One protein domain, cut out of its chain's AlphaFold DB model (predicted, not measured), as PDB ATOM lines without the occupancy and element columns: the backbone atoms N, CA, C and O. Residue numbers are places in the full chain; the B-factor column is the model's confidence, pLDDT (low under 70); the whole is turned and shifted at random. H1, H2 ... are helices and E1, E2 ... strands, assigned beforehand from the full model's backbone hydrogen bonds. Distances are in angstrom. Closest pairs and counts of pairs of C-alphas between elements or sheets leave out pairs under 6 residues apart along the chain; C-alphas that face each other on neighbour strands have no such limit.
ATOM      1  N   THR A 291      32.945   4.629 -20.760       78.25
ATOM      2  CA  THR A 291      33.137   3.191 -20.506       78.25
ATOM      3  C   THR A 291      34.331   2.902 -19.591       78.25
ATOM      4  O   THR A 291      34.254   2.046 -18.709       78.25
ATOM      5  N   VAL A 292      35.439   3.616 -19.790       77.94
ATOM      6  CA  VAL A 292      36.656   3.492 -18.978       77.94
ATOM      7  C   VAL A 292      36.422   4.087 -17.593       77.94
ATOM      8  O   VAL A 292      36.786   3.463 -16.600       77.94
ATOM      9  N   ALA A 293      35.769   5.248 -17.519       78.38
ATOM     10  CA  ALA A 293      35.438   5.894 -16.255       78.38
ATOM     11  C   ALA A 293      34.493   5.043 -15.396       78.38
ATOM     12  O   ALA A 293      34.786   4.808 -14.227       78.38
ATOM     13  N   SER A 294      33.408   4.525 -15.977       77.44
ATOM     14  CA  SER A 294      32.448   3.670 -15.271       77.44
ATOM     15  C   SER A 294      33.099   2.380 -14.784       77.44
ATOM     16  O   SER A 294      32.889   1.989 -13.644       77.44
ATOM     17  N   SER A 295      33.950   1.754 -15.601       80.44
ATOM     18  CA  SER A 295      34.676   0.547 -15.192       80.44
ATOM     19  C   SER A 295      35.587   0.827 -13.993       80.44
ATOM     20  O   SER A 295      35.613   0.049 -13.046       80.44
ATOM     21  N   GLN A 296      36.296   1.959 -14.001       76.62
ATOM     22  CA  GLN A 296      37.174   2.355 -12.902       76.62
ATOM     23  C   GLN A 296      36.398   2.680 -11.617       76.62
ATOM     24  O   GLN A 296      36.813   2.252 -10.548       76.62
ATOM     25  N   LEU A 297      35.247   3.351 -11.718       81.62
ATOM     26  CA  LEU A 297      34.380   3.627 -10.565       81.62
ATOM     27  C   LEU A 297      33.817   2.345  -9.932       81.62
ATOM     28  O   LEU A 297      33.796   2.252  -8.706       81.62
ATOM     29  N   ILE A 298      33.445   1.349 -10.747       80.25
ATOM     30  CA  ILE A 298      32.995   0.030 -10.265       80.25
ATOM     31  C   ILE A 298      34.142  -0.699  -9.552       80.25
ATOM     32  O   ILE A 298      33.961  -1.231  -8.459       80.25
ATOM     33  N   PHE A 299      35.346  -0.708 -10.136       74.56
ATOM     34  CA  PHE A 299      36.515  -1.330  -9.498       74.56
ATOM     35  C   PHE A 299      36.918  -0.637  -8.191       74.56
ATOM     36  O   PHE A 299      37.355  -1.311  -7.258       74.56
ATOM     37  N   ASP A 300      36.741   0.680  -8.109       78.12
ATOM     38  CA  ASP A 300      37.048   1.482  -6.922       78.12
ATOM     39  C   ASP A 300      35.916   1.453  -5.868       78.12
ATOM     40  O   ASP A 300      36.036   2.106  -4.829       78.12
ATOM     41  N   GLY A 301      34.831   0.703  -6.109       75.44
ATOM     42  CA  GLY A 301      33.702   0.540  -5.184       75.44
ATOM     43  C   GLY A 301      32.863   1.806  -4.991       75.44
ATOM     44  O   GLY A 301      32.297   2.008  -3.918       75.44
ATOM     45  N   LYS A 302      32.821   2.687  -5.999       81.25
ATOM     46  CA  LYS A 302      32.132   3.989  -5.973       81.25
ATOM     47  C   LYS A 302      30.901   4.006  -6.880       81.25
ATOM     48  O   LYS A 302      30.708   4.941  -7.657       81.25
ATOM     49  N   ASP A 303      30.075   2.972  -6.777       79.25
ATOM     50  CA  ASP A 303      28.896   2.794  -7.633       79.25
ATOM     51  C   ASP A 303      27.896   3.956  -7.500       79.25
ATOM     52  O   ASP A 303      27.295   4.376  -8.483       79.25
ATOM     53  N   GLU A 304      27.799   4.553  -6.309       79.44
ATOM     54  CA  GLU A 304      26.922   5.699  -6.025       79.44
ATOM     55  C   GLU A 304      27.233   6.930  -6.898       79.44
ATOM     56  O   GLU A 304      26.324   7.671  -7.271       79.44
ATOM     57  N   LEU A 305      28.502   7.125  -7.290       81.50
ATOM     58  CA  LEU A 305      28.888   8.237  -8.164       81.50
ATOM     59  C   LEU A 305      28.421   8.021  -9.606       81.50
ATOM     60  O   LEU A 305      28.223   8.990 -10.334       81.50
ATOM     61  N   ILE A 306      28.235   6.770 -10.038       80.88
ATOM     62  CA  ILE A 306      27.784   6.455 -11.400       80.88
ATOM     63  C   ILE A 306      26.366   6.988 -11.610       80.88
ATOM     64  O   ILE A 306      26.103   7.632 -12.625       80.88
ATOM     65  N   ASP A 307      25.487   6.803 -10.625       81.81
ATOM     66  CA  ASP A 307      24.119   7.329 -10.659       81.81
ATOM     67  C   ASP A 307      24.096   8.864 -10.672       81.81
ATOM     68  O   ASP A 307      23.263   9.476 -11.346       81.81
ATOM     69  N   GLU A 308      25.029   9.506  -9.966       83.94
ATOM     70  CA  GLU A 308      25.165  10.963  -9.963       83.94
ATOM     71  C   GLU A 308      25.641  11.494 -11.324       83.94
ATOM     72  O   GLU A 308      25.070  12.454 -11.851       83.94
ATOM     73  N   PHE A 309      26.611  10.818 -11.951       84.94
ATOM     74  CA  PHE A 309      27.042  11.121 -13.318       84.94
ATOM     75  C   PHE A 309      25.914  10.931 -14.335       84.94
ATOM     76  O   PHE A 309      25.788  11.761 -15.234       84.94
ATOM     77  N   ILE A 310      25.086   9.886 -14.205       84.25
ATOM     78  CA  ILE A 310      23.941   9.648 -15.098       84.25
ATOM     79  C   ILE A 310      22.916  10.777 -14.963       84.25
ATOM     80  O   ILE A 310      22.555  11.381 -15.969       84.25
ATOM     81  N   ARG A 311      22.509  11.134 -13.738       84.81
ATOM     82  CA  ARG A 311      21.537  12.221 -13.510       84.81
ATOM     83  C   ARG A 311      22.034  13.568 -14.023       84.81
ATOM     84  O   ARG A 311      21.269  14.332 -14.610       84.81
ATOM     85  N   GLN A 312      23.311  13.872 -13.795       83.00
ATOM     86  CA  GLN A 312      23.906  15.114 -14.281       83.00
ATOM     87  C   GLN A 312      24.033  15.105 -15.812       83.00
ATOM     88  O   GLN A 312      23.814  16.137 -16.444       83.00
ATOM     89  N   ALA A 313      24.320  13.947 -16.418       83.19
ATOM     90  CA  ALA A 313      24.349  13.793 -17.868       83.19
ATOM     91  C   ALA A 313      22.970  13.958 -18.504       83.19
ATOM     92  O   ALA A 313      22.871  14.687 -19.483       83.19
ATOM     93  N   GLU A 314      21.923  13.346 -17.948       81.81
ATOM     94  CA  GLU A 314      20.539  13.520 -18.413       81.81
ATOM     95  C   GLU A 314      20.162  15.001 -18.417       81.81
ATOM     96  O   GLU A 314      19.807  15.549 -19.456       81.81
ATOM     97  N   LYS A 315      20.381  15.696 -17.295       82.25
ATOM     98  CA  LYS A 315      20.112  17.133 -17.195       82.25
ATOM     99  C   LYS A 315      20.905  17.956 -18.218       82.25
ATOM    100  O   LYS A 315      20.340  18.782 -18.926       82.25
ATOM    101  N   ASP A 316      22.215  17.738 -18.324       78.25
ATOM    102  CA  ASP A 316      23.089  18.565 -19.170       78.25
ATOM    103  C   ASP A 316      22.970  18.262 -20.675       78.25
ATOM    104  O   ASP A 316      23.403  19.074 -21.511       78.25
ATOM    105  N   ILE A 317      22.429  17.093 -21.030       78.38
ATOM    106  CA  ILE A 317      22.200  16.656 -22.410       78.38
ATOM    107  C   ILE A 317      20.787  17.009 -22.873       78.38
ATOM    108  O   ILE A 317      20.656  17.511 -23.995       78.38
ATOM    109  N   ASP A 318      19.769  16.803 -22.037       72.62
ATOM    110  CA  ASP A 318      18.368  17.034 -22.401       72.62
ATOM    111  C   ASP A 318      18.008  18.526 -22.364       72.62
ATOM    112  O   ASP A 318      17.343  19.014 -23.279       72.62
ATOM    113  N   ASP A 319      18.551  19.296 -21.413       71.75
ATOM    114  CA  ASP A 319      18.285  20.742 -21.295       71.75
ATOM    115  C   ASP A 319      19.210  21.609 -22.176       71.75
ATOM    116  O   ASP A 319      19.290  22.836 -22.021       71.75
ATOM    117  N   ARG A 320      19.974  21.012 -23.105       70.25
ATOM    118  CA  ARG A 320      20.981  21.773 -23.863       70.25
ATOM    119  C   ARG A 320      20.342  22.720 -24.896       70.25
ATOM    120  O   ARG A 320      19.534  22.286 -25.717       70.25
ATOM    121  N   PRO A 321      20.787  23.991 -24.969       62.91
ATOM    122  CA  PRO A 321      20.219  24.975 -25.897       62.91
ATOM    123  C   PRO A 321      20.564  24.700 -27.373       62.91
ATOM    124  O   PRO A 321      19.788  25.044 -28.260       62.91
ATOM    125  N   GLU A 322      21.703  24.054 -27.651       64.69
ATOM    126  CA  GLU A 322      22.129  23.655 -29.002       64.69
ATOM    127  C   GLU A 322      22.116  22.124 -29.144       64.69
ATOM    128  O   GLU A 322      23.095  21.441 -28.836       64.69
ATOM    129  N   ASN A 323      20.994  21.570 -29.611       66.69
ATOM    130  CA  ASN A 323      20.830  20.133 -29.884       66.69
ATOM    131  C   ASN A 323      21.083  19.746 -31.359       66.69
ATOM    132  O   ASN A 323      20.942  18.583 -31.733       66.69
ATOM    133  N   ASN A 324      21.473  20.716 -32.192       58.72
ATOM    134  CA  ASN A 324      21.647  20.593 -33.644       58.72
ATOM    135  C   ASN A 324      23.076  20.213 -34.081       58.72
ATOM    136  O   ASN A 324      23.334  20.071 -35.274       58.72
ATOM    137  N   LYS A 325      24.019  20.051 -33.145       63.88
ATOM    138  CA  LYS A 325      25.408  19.665 -33.436       63.88
ATOM    139  C   LYS A 325      25.893  18.588 -32.477       63.88
ATOM    140  O   LYS A 325      25.604  18.624 -31.280       63.88
ATOM    141  N   SER A 326      26.685  17.660 -33.008       72.69
ATOM    142  CA  SER A 326      27.425  16.713 -32.179       72.69
ATOM    143  C   SER A 326      28.511  17.451 -31.398       72.69
ATOM    144  O   SER A 326      29.249  18.261 -31.963       72.69
ATOM    145  N   CYS A 327      28.620  17.184 -30.101       73.62
ATOM    146  CA  CYS A 327      29.600  17.819 -29.226       73.62
ATOM    147  C   CYS A 327      30.066  16.856 -28.131       73.62
ATOM    148  O   CYS A 327      29.492  15.788 -27.943       73.62
ATOM    149  N   ILE A 328      31.130  17.224 -27.420       78.38
ATOM    150  CA  ILE A 328      31.583  16.496 -26.232       78.38
ATOM    151  C   ILE A 328      31.155  17.303 -25.011       78.38
ATOM    152  O   ILE A 328      31.505  18.481 -24.893       78.38
ATOM    153  N   LYS A 329      30.400  16.673 -24.115       81.19
ATOM    154  CA  LYS A 329      30.017  17.229 -22.820       81.19
ATOM    155  C   LYS A 329      30.900  16.640 -21.734       81.19
ATOM    156  O   LYS A 329      30.899  15.438 -21.511       81.19
ATOM    157  N   SER A 330      31.667  17.505 -21.084       83.31
ATOM    158  CA  SER A 330      32.498  17.134 -19.944       83.31
ATOM    159  C   SER A 330      31.728  17.341 -18.645       83.31
ATOM    160  O   SER A 330      31.306  18.467 -18.383       83.31
ATOM    161  N   ILE A 331      31.619  16.299 -17.827       83.38
ATOM    162  CA  ILE A 331      31.020  16.343 -16.487       83.38
ATOM    163  C   ILE A 331      32.114  16.005 -15.476       83.38
ATOM    164  O   ILE A 331      32.883  15.069 -15.693       83.38
ATOM    165  N   GLU A 332      32.220  16.782 -14.399       83.62
ATOM    166  CA  GLU A 332      33.202  16.565 -13.334       83.62
ATOM    167  C   GLU A 332      32.494  16.517 -11.978       83.62
ATOM    168  O   GLU A 332      31.852  17.490 -11.589       83.62
ATOM    169  N   ILE A 333      32.612  15.384 -11.284       79.81
ATOM    170  CA  ILE A 333      32.035  15.127  -9.955       79.81
ATOM    171  C   ILE A 333      33.142  14.494  -9.107       79.81
ATOM    172  O   ILE A 333      33.845  13.597  -9.575       79.81
ATOM    173  N   ASP A 334      33.364  15.015  -7.899       70.56
ATOM    174  CA  ASP A 334      34.377  14.528  -6.949       70.56
ATOM    175  C   ASP A 334      35.783  14.310  -7.544       70.56
ATOM    176  O   ASP A 334      36.516  13.374  -7.214       70.56
ATOM    177  N   GLY A 335      36.188  15.212  -8.445       72.62
ATOM    178  CA  GLY A 335      37.506  15.207  -9.087       72.62
ATOM    179  C   GLY A 335      37.689  14.146 -10.179       72.62
ATOM    180  O   GLY A 335      38.779  14.054 -10.755       72.62
ATOM    181  N   VAL A 336      36.644  13.374 -10.491       76.50
ATOM    182  CA  VAL A 336      36.570  12.488 -11.657       76.50
ATOM    183  C   VAL A 336      35.898  13.252 -12.787       76.50
ATOM    184  O   VAL A 336      34.828  13.822 -12.610       76.50
ATOM    185  N   LYS A 337      36.529  13.278 -13.963       84.38
ATOM    186  CA  LYS A 337      36.009  13.979 -15.138       84.38
ATOM    187  C   LYS A 337      35.726  12.991 -16.261       84.38
ATOM    188  O   LYS A 337      36.645  12.296 -16.696       84.38
ATOM    189  N   ILE A 338      34.494  12.987 -16.757       82.75
ATOM    190  CA  ILE A 338      34.030  12.120 -17.843       82.75
ATOM    191  C   ILE A 338      33.637  12.979 -19.040       82.75
ATOM    192  O   ILE A 338      32.870  13.931 -18.911       82.75
ATOM    193  N   ASP A 339      34.154  12.623 -20.213       83.62
ATOM    194  CA  ASP A 339      33.834  13.284 -21.476       83.62
ATOM    195  C   ASP A 339      32.826  12.426 -22.264       83.62
ATOM    196  O   ASP A 339      33.170  11.373 -22.803       83.62
ATOM    197  N   ILE A 340      31.570  12.876 -22.336       81.56
ATOM    198  CA  ILE A 340      30.455  12.180 -22.991       81.56
ATOM    199  C   ILE A 340      30.260  12.734 -24.412       81.56
ATOM    200  O   ILE A 340      29.956  13.920 -24.574       81.56
ATOM    201  N   PRO A 341      30.412  11.918 -25.469       78.56
ATOM    202  CA  PRO A 341      30.067  12.327 -26.824       78.56
ATOM    203  C   PRO A 341      28.543  12.335 -27.002       78.56
ATOM    204  O   PRO A 341      27.882  11.317 -26.826       78.56
ATOM    205  N   VAL A 342      27.988  13.478 -27.398       79.06
ATOM    206  CA  VAL A 342      26.552  13.674 -27.620       79.06
ATOM    207  C   VAL A 342      26.309  13.932 -29.103       79.06
ATOM    208  O   VAL A 342      26.970  14.782 -29.701       79.06
ATOM    209  N   GLN A 343      25.360  13.218 -29.705       74.94
ATOM    210  CA  GLN A 343      24.988  13.384 -31.116       74.94
ATOM    211  C   GLN A 343      23.813  14.359 -31.288       74.94
ATOM    212  O   GLN A 343      23.105  14.660 -30.327       74.94
ATOM    213  N   ALA A 344      23.624  14.903 -32.492       69.94
ATOM    214  CA  ALA A 344      22.460  15.735 -32.819       69.94
ATOM    215  C   ALA A 344      21.171  14.889 -32.911       69.94
ATOM    216  O   ALA A 344      21.236  13.723 -33.301       69.94
ATOM    217  N   SER A 345      20.010  15.457 -32.563       67.94
ATOM    218  CA  SER A 345      18.732  14.724 -32.598       67.94
ATOM    219  C   SER A 345      18.235  14.476 -34.028       67.94
ATOM    220  O   SER A 345      18.324  15.340 -34.903       67.94
ATOM    221  N   THR A 346      17.682  13.285 -34.273       61.97
ATOM    222  CA  THR A 346      17.270  12.827 -35.611       61.97
ATOM    223  C   THR A 346      16.121  13.655 -36.196       61.97
ATOM    224  O   THR A 346      16.133  13.936 -37.389       61.97
ATOM    225  N   GLU A 347      15.184  14.127 -35.366       58.50
ATOM    226  CA  GLU A 347      14.063  14.992 -35.781       58.50
ATOM    227  C   GLU A 347      14.537  16.328 -36.382       58.50
ATOM    228  O   GLU A 347      14.040  16.749 -37.424       58.50
ATOM    229  N   ARG A 348      15.571  16.960 -35.804       59.88
ATOM    230  CA  ARG A 348      16.135  18.221 -36.323       59.88
ATOM    231  C   ARG A 348      17.139  18.034 -37.459       59.88
ATOM    232  O   ARG A 348      17.315  18.946 -38.262       59.88
ATOM    233  N   LEU A 349      17.778  16.865 -37.564       58.62
ATOM    234  CA  LEU A 349      18.571  16.502 -38.748       58.62
ATOM    235  C   LEU A 349      17.684  16.416 -39.998       58.62
ATOM    236  O   LEU A 349      18.103  16.845 -41.073       58.62
TER     237      LEU A 349
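What this domain is: This is residues 291 to 349 of the 358 residues of the protein "FtsK/SpoIIIE family protein" of Clostridium leptum CAG:27 (UniProt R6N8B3). A long helix, H2, packs slantwise across one face of a two-stranded hairpin, E1 and E2, while the shorter helix H1 folds back from the start of H2 toward E2. The very short helix H3 lies at the far end of the whole from the link between H1 and H2. The printed part has 59 residues, with three named helices and two named strands in the order H1, H2, E1, E2, H3; the sheet, E1 then E2, is antiparallel, and the class is mixed, helices and strands. The outline is a rod spanning 40 by 18 by 17 A, only just loose and close to compact, with a radius of gyration of the C-alphas of 12.9 A.

How they stand to each other: H1, residues 291 to 299, and H2, residues 303 to 318, touch and form a helical hairpin, with a shallow tilt of 28 degrees, opposite ways. H2 touches H1 with residues 303 to 306 alone; the closest C-alphas of the two helices are those of Leu 297 and Asp 303, 6.3 A apart. E1, residues 327 to 333, comes closest to H2 at the C-alphas of Phe 309 and Ile 333, 7.2 A apart. E2, residues 336 to 342, is the antiparallel neighbour of E1 in a hairpin, at 156 degrees between their directions. Across this pair N 329 and O 340 are 2.8 A apart and N 338 and O 331 are 2.8 A apart, both within hydrogen-bond range. The closest C-alphas of H1 and E2 are those of Ala 293 and Ile 338, 6.6 A apart, while H1 and E1 are apart. H3, residues 346 to 349, is apart from H1, H2 and E1. In H1 every O i to N i+4 pair is within hydrogen-bond range, in H2 10 of 12 are, and H3 is too short for such a pair.

Where its parts are: H1 begins at C-alpha 291, at (33.137, 3.191, -20.506), and is 12.4 A long from first to last C-alpha. H2 measures 23.1 A and ends at C-alpha 318, at (18.368, 17.034, -22.401). E1 measures 19.6 A and E2 18.9 A. H3 measures 5.0 A and ends at C-alpha 349, at (18.571, 16.502, -38.748).

The domain as a whole: The two C-alphas farthest apart are those of Gly 301 and Leu 349, at 40.1 A. The printed part has no cut. The links H1 to H2, E1 to E2 and E2 to H3 are tight, and the link H2 to E1, with 8 residues, is short. The mean pLDDT of the printed part is 76.2; residues 321 to 325 and 344 to 349 are under 70.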